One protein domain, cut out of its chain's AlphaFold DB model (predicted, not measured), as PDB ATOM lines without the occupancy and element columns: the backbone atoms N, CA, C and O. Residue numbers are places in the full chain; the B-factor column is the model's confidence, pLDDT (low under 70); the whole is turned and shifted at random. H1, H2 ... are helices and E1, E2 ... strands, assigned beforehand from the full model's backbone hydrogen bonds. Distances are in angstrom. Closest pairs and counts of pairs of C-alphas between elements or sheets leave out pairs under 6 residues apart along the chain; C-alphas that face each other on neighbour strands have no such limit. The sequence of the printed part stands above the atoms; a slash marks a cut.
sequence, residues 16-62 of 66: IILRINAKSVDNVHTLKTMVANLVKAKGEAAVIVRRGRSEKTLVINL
ATOM      1  N   ILE A  16     -42.434  -0.285 -66.326       85.19
ATOM      2  CA  ILE A  16     -43.110  -0.283 -67.626       85.19
ATOM      3  C   ILE A  16     -43.202   1.156 -68.114       85.19
ATOM      4  O   ILE A  16     -43.939   1.955 -67.543       85.19
ATOM      5  N   ILE A  17     -42.477   1.484 -69.179       85.31
ATOM      6  CA  ILE A  17     -42.534   2.813 -69.794       85.31
ATOM      7  C   ILE A  17     -43.864   2.962 -70.532       85.31
ATOM      8  O   ILE A  17     -44.172   2.176 -71.423       85.31
ATOM      9  N   LEU A  18     -44.633   3.982 -70.161       87.69
ATOM     10  CA  LEU A  18     -45.920   4.310 -70.777       87.69
ATOM     11  C   LEU A  18     -45.780   5.486 -71.750       87.69
ATOM     12  O   LEU A  18     -46.377   5.496 -72.827       87.69
ATOM     13  N   ARG A  19     -45.006   6.508 -71.362       87.56
ATOM     14  CA  ARG A  19     -44.868   7.759 -72.123       87.56
ATOM     15  C   ARG A  19     -43.477   8.356 -71.973       87.56
ATOM     16  O   ARG A  19     -42.857   8.220 -70.921       87.56
ATOM     17  N   ILE A  20     -43.030   9.059 -73.007       85.94
ATOM     18  CA  ILE A  20     -41.833   9.904 -72.993       85.94
ATOM     19  C   ILE A  20     -42.224  11.293 -73.486       85.94
ATOM     20  O   ILE A  20     -42.718  11.463 -74.602       85.94
ATOM     21  N   ASN A  21     -41.976  12.301 -72.659       83.94
ATOM     22  CA  ASN A  21     -42.454  13.665 -72.815       83.94
ATOM     23  C   ASN A  21     -43.973  13.668 -73.050       83.94
ATOM     24  O   ASN A  21     -44.730  13.042 -72.310       83.94
ATOM     25  N   ALA A  22     -44.422  14.342 -74.107       82.62
ATOM     26  CA  ALA A  22     -45.819  14.377 -74.525       82.62
ATOM     27  C   ALA A  22     -46.201  13.232 -75.488       82.62
ATOM     28  O   ALA A  22     -47.254  13.297 -76.117       82.62
ATOM     29  N   LYS A  23     -45.347  12.210 -75.665       83.81
ATOM     30  CA  LYS A  23     -45.561  11.128 -76.639       83.81
ATOM     31  C   LYS A  23     -45.774   9.779 -75.953       83.81
ATOM     32  O   LYS A  23     -44.976   9.362 -75.111       83.81
ATOM     33  N   SER A  24     -46.838   9.085 -76.351       85.19
ATOM     34  CA  SER A  24     -47.085   7.699 -75.949       85.19
ATOM     35  C   SER A  24     -46.076   6.759 -76.591       85.19
ATOM     36  O   SER A  24     -45.635   6.967 -77.724       85.19
ATOM     37  N   VAL A  25     -45.681   5.740 -75.833       84.12
ATOM     38  CA  VAL A  25     -44.756   4.710 -76.291       84.12
ATOM     39  C   VAL A  25     -45.539   3.420 -76.465       84.12
ATOM     40  O   VAL A  25     -45.768   2.688 -75.510       84.12
ATOM     41  N   ASP A  26     -45.930   3.136 -77.704       81.69
ATOM     42  CA  ASP A  26     -46.762   1.962 -77.999       81.69
ATOM     43  C   ASP A  26     -45.928   0.692 -78.210       81.69
ATOM     44  O   ASP A  26     -46.428  -0.428 -78.119       81.69
ATOM     45  N   ASN A  27     -44.639   0.850 -78.522       83.50
ATOM     46  CA  ASN A  27     -43.740  -0.270 -78.756       83.50
ATOM     47  C   ASN A  27     -42.276   0.069 -78.428       83.50
ATOM     48  O   ASN A  27     -41.851   1.227 -78.367       83.50
ATOM     49  N   VAL A  28     -41.480  -0.990 -78.263       78.12
ATOM     50  CA  VAL A  28     -40.056  -0.914 -77.900       78.12
ATOM     51  C   VAL A  28     -39.208  -0.251 -78.995       78.12
ATOM     52  O   VAL A  28     -38.162   0.326 -78.700       78.12
ATOM     53  N   HIS A  29     -39.627  -0.311 -80.260       81.50
ATOM     54  CA  HIS A  29     -38.888   0.322 -81.353       81.50
ATOM     55  C   HIS A  29     -38.999   1.852 -81.282       81.50
ATOM     56  O   HIS A  29     -37.982   2.542 -81.274       81.50
ATOM     57  N   THR A  30     -40.218   2.373 -81.121       83.19
ATOM     58  CA  THR A  30     -40.502   3.796 -80.906       83.19
ATOM     59  C   THR A  30     -39.737   4.325 -79.700       83.19
ATOM     60  O   THR A  30     -39.083   5.364 -79.798       83.19
ATOM     61  N   LEU A  31     -39.739   3.571 -78.595       81.19
ATOM     62  CA  LEU A  31     -38.962   3.887 -77.398       81.19
ATOM     63  C   LEU A  31     -37.479   4.103 -77.723       81.19
ATOM     64  O   LEU A  31     -36.920   5.155 -77.414       81.19
ATOM     65  N   LYS A  32     -36.845   3.119 -78.371       79.00
ATOM     66  CA  LYS A  32     -35.419   3.175 -78.719       79.00
ATOM     67  C   LYS A  32     -35.101   4.377 -79.603       79.00
ATOM     68  O   LYS A  32     -34.116   5.064 -79.350       79.00
ATOM     69  N   THR A  33     -35.941   4.655 -80.597       83.75
ATOM     70  CA  THR A  33     -35.762   5.794 -81.506       83.75
ATOM     71  C   THR A  33     -35.893   7.130 -80.777       83.75
ATOM     72  O   THR A  33     -35.070   8.021 -80.977       83.75
ATOM     73  N   MET A  34     -36.887   7.277 -79.894       80.38
ATOM     74  CA  MET A  34     -37.057   8.488 -79.086       80.38
ATOM     75  C   MET A  34     -35.857   8.720 -78.170       80.38
ATOM     76  O   MET A  34     -35.285   9.805 -78.190       80.38
ATOM     77  N   VAL A  35     -35.435   7.691 -77.431       78.19
ATOM     78  CA  VAL A  35     -34.265   7.769 -76.548       78.19
ATOM     79  C   VAL A  35     -33.011   8.126 -77.346       78.19
ATOM     80  O   VAL A  35     -32.301   9.050 -76.969       78.19
ATOM     81  N   ALA A  36     -32.763   7.480 -78.489       78.69
ATOM     82  CA  ALA A  36     -31.603   7.781 -79.329       78.69
ATOM     83  C   ALA A  36     -31.585   9.241 -79.821       78.69
ATOM     84  O   ALA A  36     -30.531   9.878 -79.826       78.69
ATOM     85  N   ASN A  37     -32.740   9.787 -80.207       80.62
ATOM     86  CA  ASN A  37     -32.853  11.184 -80.629       80.62
ATOM     87  C   ASN A  37     -32.606  12.157 -79.476       80.62
ATOM     88  O   ASN A  37     -31.915  13.157 -79.650       80.62
ATOM     89  N   LEU A  38     -33.136  11.852 -78.294       77.75
ATOM     90  CA  LEU A  38     -32.962  12.688 -77.114       77.75
ATOM     91  C   LEU A  38     -31.506  12.689 -76.611       77.75
ATOM     92  O   LEU A  38     -30.991  13.736 -76.231       77.75
ATOM     93  N   VAL A  39     -30.819  11.545 -76.697       74.38
ATOM     94  CA  VAL A  39     -29.375  11.430 -76.424       74.38
ATOM     95  C   VAL A  39     -28.564  12.284 -77.391       74.38
ATOM     96  O   VAL A  39     -27.680  13.023 -76.967       74.38
ATOM     97  N   LYS A  40     -28.878  12.238 -78.694       75.56
ATOM     98  CA  LYS A  40     -28.222  13.101 -79.692       75.56
ATOM     99  C   LYS A  40     -28.448  14.585 -79.406       75.56
ATOM    100  O   LYS A  40     -27.536  15.381 -79.596       75.56
ATOM    101  N   ALA A  41     -29.642  14.938 -78.940       75.12
ATOM    102  CA  ALA A  41     -29.990  16.300 -78.559       75.12
ATOM    103  C   ALA A  41     -29.393  16.732 -77.205       75.12
ATOM    104  O   ALA A  41     -29.540  17.896 -76.849       75.12
ATOM    105  N   LYS A  42     -28.741  15.820 -76.456       72.00
ATOM    106  CA  LYS A  42     -28.257  16.036 -75.077       72.00
ATOM    107  C   LYS A  42     -29.324  16.660 -74.168       72.00
ATOM    108  O   LYS A  42     -29.022  17.501 -73.330       72.00
ATOM    109  N   GLY A  43     -30.578  16.283 -74.397       74.12
ATOM    110  CA  GLY A  43     -31.726  16.879 -73.731       74.12
ATOM    111  C   GLY A  43     -32.166  16.111 -72.492       74.12
ATOM    112  O   GLY A  43     -31.737  14.986 -72.228       74.12
ATOM    113  N   GLU A  44     -33.097  16.716 -71.769       79.62
ATOM    114  CA  GLU A  44     -33.865  16.055 -70.721       79.62
ATOM    115  C   GLU A  44     -35.150  15.459 -71.298       79.62
ATOM    116  O   GLU A  44     -35.735  15.984 -72.252       79.62
ATOM    117  N   ALA A  45     -35.603  14.350 -70.719       81.00
ATOM    118  CA  ALA A  45     -36.868  13.733 -71.076       81.00
ATOM    119  C   ALA A  45     -37.644  13.289 -69.838       81.00
ATOM    120  O   ALA A  45     -37.126  12.558 -68.999       81.00
ATOM    121  N   ALA A  46     -38.911  13.686 -69.755       86.12
ATOM    122  CA  ALA A  46     -39.830  13.213 -68.731       86.12
ATOM    123  C   ALA A  46     -40.419  11.866 -69.161       86.12
ATOM    124  O   ALA A  46     -41.163  11.783 -70.131       86.12
ATOM    125  N   VAL A  47     -40.099  10.796 -68.453       86.81
ATOM    126  CA  VAL A  47     -40.564   9.443 -68.738       86.81
ATOM    127  C   VAL A  47     -41.559   9.026 -67.676       86.81
ATOM    128  O   VAL A  47     -41.261   9.043 -66.488       86.81
ATOM    129  N   ILE A  48     -42.751   8.631 -68.103       89.06
ATOM    130  CA  ILE A  48     -43.767   8.108 -67.199       89.06
ATOM    131  C   ILE A  48     -43.657   6.595 -67.221       89.06
ATOM    132  O   ILE A  48     -43.873   5.958 -68.256       89.06
ATOM    133  N   VAL A  49     -43.303   6.043 -66.068       89.69
ATOM    134  CA  VAL A  49     -43.163   4.613 -65.839       89.69
ATOM    135  C   VAL A  49     -44.220   4.129 -64.867       89.69
ATOM    136  O   VAL A  49     -44.638   4.847 -63.963       89.69
ATOM    137  N   ARG A  50     -44.634   2.878 -65.015       89.44
ATOM    138  CA  ARG A  50     -45.467   2.187 -64.039       89.44
ATOM    139  C   ARG A  50     -44.626   1.161 -63.302       89.44
ATOM    140  O   ARG A  50     -44.135   0.218 -63.919       89.44
ATOM    141  N   ARG A  51     -44.515   1.336 -61.986       89.31
ATOM    142  CA  ARG A  51     -43.850   0.411 -61.065       89.31
ATOM    143  C   ARG A  51     -44.914  -0.263 -60.208       89.31
ATOM    144  O   ARG A  51     -45.472   0.335 -59.287       89.31
ATOM    145  N   GLY A  52     -45.256  -1.502 -60.552       87.50
ATOM    146  CA  GLY A  52     -46.362  -2.218 -59.915       87.50
ATOM    147  C   GLY A  52     -47.716  -1.550 -60.188       87.50
ATOM    148  O   GLY A  52     -48.179  -1.526 -61.327       87.50
ATOM    149  N   ARG A  53     -48.368  -1.027 -59.139       86.75
ATOM    150  CA  ARG A  53     -49.679  -0.346 -59.226       86.75
ATOM    151  C   ARG A  53     -49.587   1.182 -59.270       86.75
ATOM    152  O   ARG A  53     -50.619   1.835 -59.364       86.75
ATOM    153  N   SER A  54     -48.383   1.741 -59.198       88.56
ATOM    154  CA  SER A  54     -48.173   3.187 -59.154       88.56
ATOM    155  C   SER A  54     -47.496   3.674 -60.426       88.56
ATOM    156  O   SER A  54     -46.565   3.043 -60.928       88.56
ATOM    157  N   GLU A  55     -47.946   4.819 -60.926       90.62
ATOM    158  CA  GLU A  55     -47.249   5.562 -61.970       90.62
ATOM    159  C   GLU A  55     -46.267   6.542 -61.329       90.62
ATOM    160  O   GLU A  55     -46.553   7.157 -60.302       90.62
ATOM    161  N   LYS A  56     -45.088   6.664 -61.930       88.00
ATOM    162  CA  LYS A  56     -44.033   7.586 -61.535       88.00
ATOM    163  C   LYS A  56     -43.547   8.333 -62.765       88.00
ATOM    164  O   LYS A  56     -43.388   7.746 -63.831       88.00
ATOM    165  N   THR A  57     -43.266   9.615 -62.592       88.00
ATOM    166  CA  THR A  57     -42.593  10.423 -63.607       88.00
ATOM    167  C   THR A  57     -41.122  10.522 -63.235       88.00
ATOM    168  O   THR A  57     -40.789  10.990 -62.149       88.00
ATOM    169  N   LEU A  58     -40.253  10.068 -64.128       85.19
ATOM    170  CA  LEU A  58     -38.803  10.130 -64.009       85.19
ATOM    171  C   LEU A  58     -38.280  11.158 -65.007       85.19
ATOM    172  O   LEU A  58     -38.635  11.107 -66.180       85.19
ATOM    173  N   VAL A  59     -37.441  12.088 -64.567       82.69
ATOM    174  CA  VAL A  59     -36.748  12.998 -65.485       82.69
ATOM    175  C   VAL A  59     -35.388  12.397 -65.789       82.69
ATOM    176  O   VAL A  59     -34.556  12.234 -64.901       82.69
ATOM    177  N   ILE A  60     -35.189  12.036 -67.050       78.56
ATOM    178  CA  ILE A  60     -33.967  11.420 -67.536       78.56
ATOM    179  C   ILE A  60     -33.121  12.485 -68.219       78.56
ATOM    180  O   ILE A  60     -33.526  13.045 -69.239       78.56
ATOM    181  N   ASN A  61     -31.934  12.736 -67.675       73.94
ATOM    182  CA  ASN A  61     -30.955  13.623 -68.283       73.94
ATOM    183  C   ASN A  61     -30.062  12.815 -69.228       73.94
ATOM    184  O   ASN A  61     -29.263  11.987 -68.793       73.94
ATOM    185  N   LEU A  62     -30.213  13.021 -70.535       71.56
ATOM    186  CA  LEU A  62     -29.506  12.245 -71.561       71.56
ATOM    187  C   LEU A  62     -28.211  12.952 -72.015       71.56
ATOM    188  O   LEU A  62     -27.619  12.584 -73.031       71.56
TER     189      LEU A  62
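What this domain is: This is residues 16 to 62 of the 66 residues of the protein "PDZ domain-containing protein" of Phycisphaerales bacterium (UniProt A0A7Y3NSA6). One helix, H1, crosses slantwise over one face of a twisted three-stranded sheet, whose other face is bare. A long hairpin, E2 and E3, makes most of the sheet, with shorter E1 beside E2. The printed part has 47 residues, mixed in class, in chain order E1, H1, E2, E3; the sheet is antiparallel, E1 - E2 - E3. It is compact, radius of gyration of the C-alphas 10.4 A, yet elongated, spanning 33 by 20 by 15 A.

Where its parts are: E1, residues 16 to 20, 11.6 A, begins at C-alpha 16 (-43.110, -0.283, -67.626). H1 is residues 28 to 40, 18.4 A. E2, residues 44 to 51, is 20.9 A; E3, residues 54 to 61, 22.1 A, ends at C-alpha 61 (-30.955, 13.623, -68.283).

How they stand to each other: In the sheet, N 18 and O 48 of E1 and E2 are 2.8 A apart, N 47 and O 58 of E2 and E3 2.7 A, within hydrogen-bond range. H1 is on the sheet, two layers, at a height of 9.8 A, over E1 and E2; its closest C-alphas to E2 are Leu 38 and Ala 45, 7.3 A. In H1 every O i to N i+4 pair is within range.

The domain as a whole: The printed part has no cut, no long link, and no printed residue under pLDDT 70.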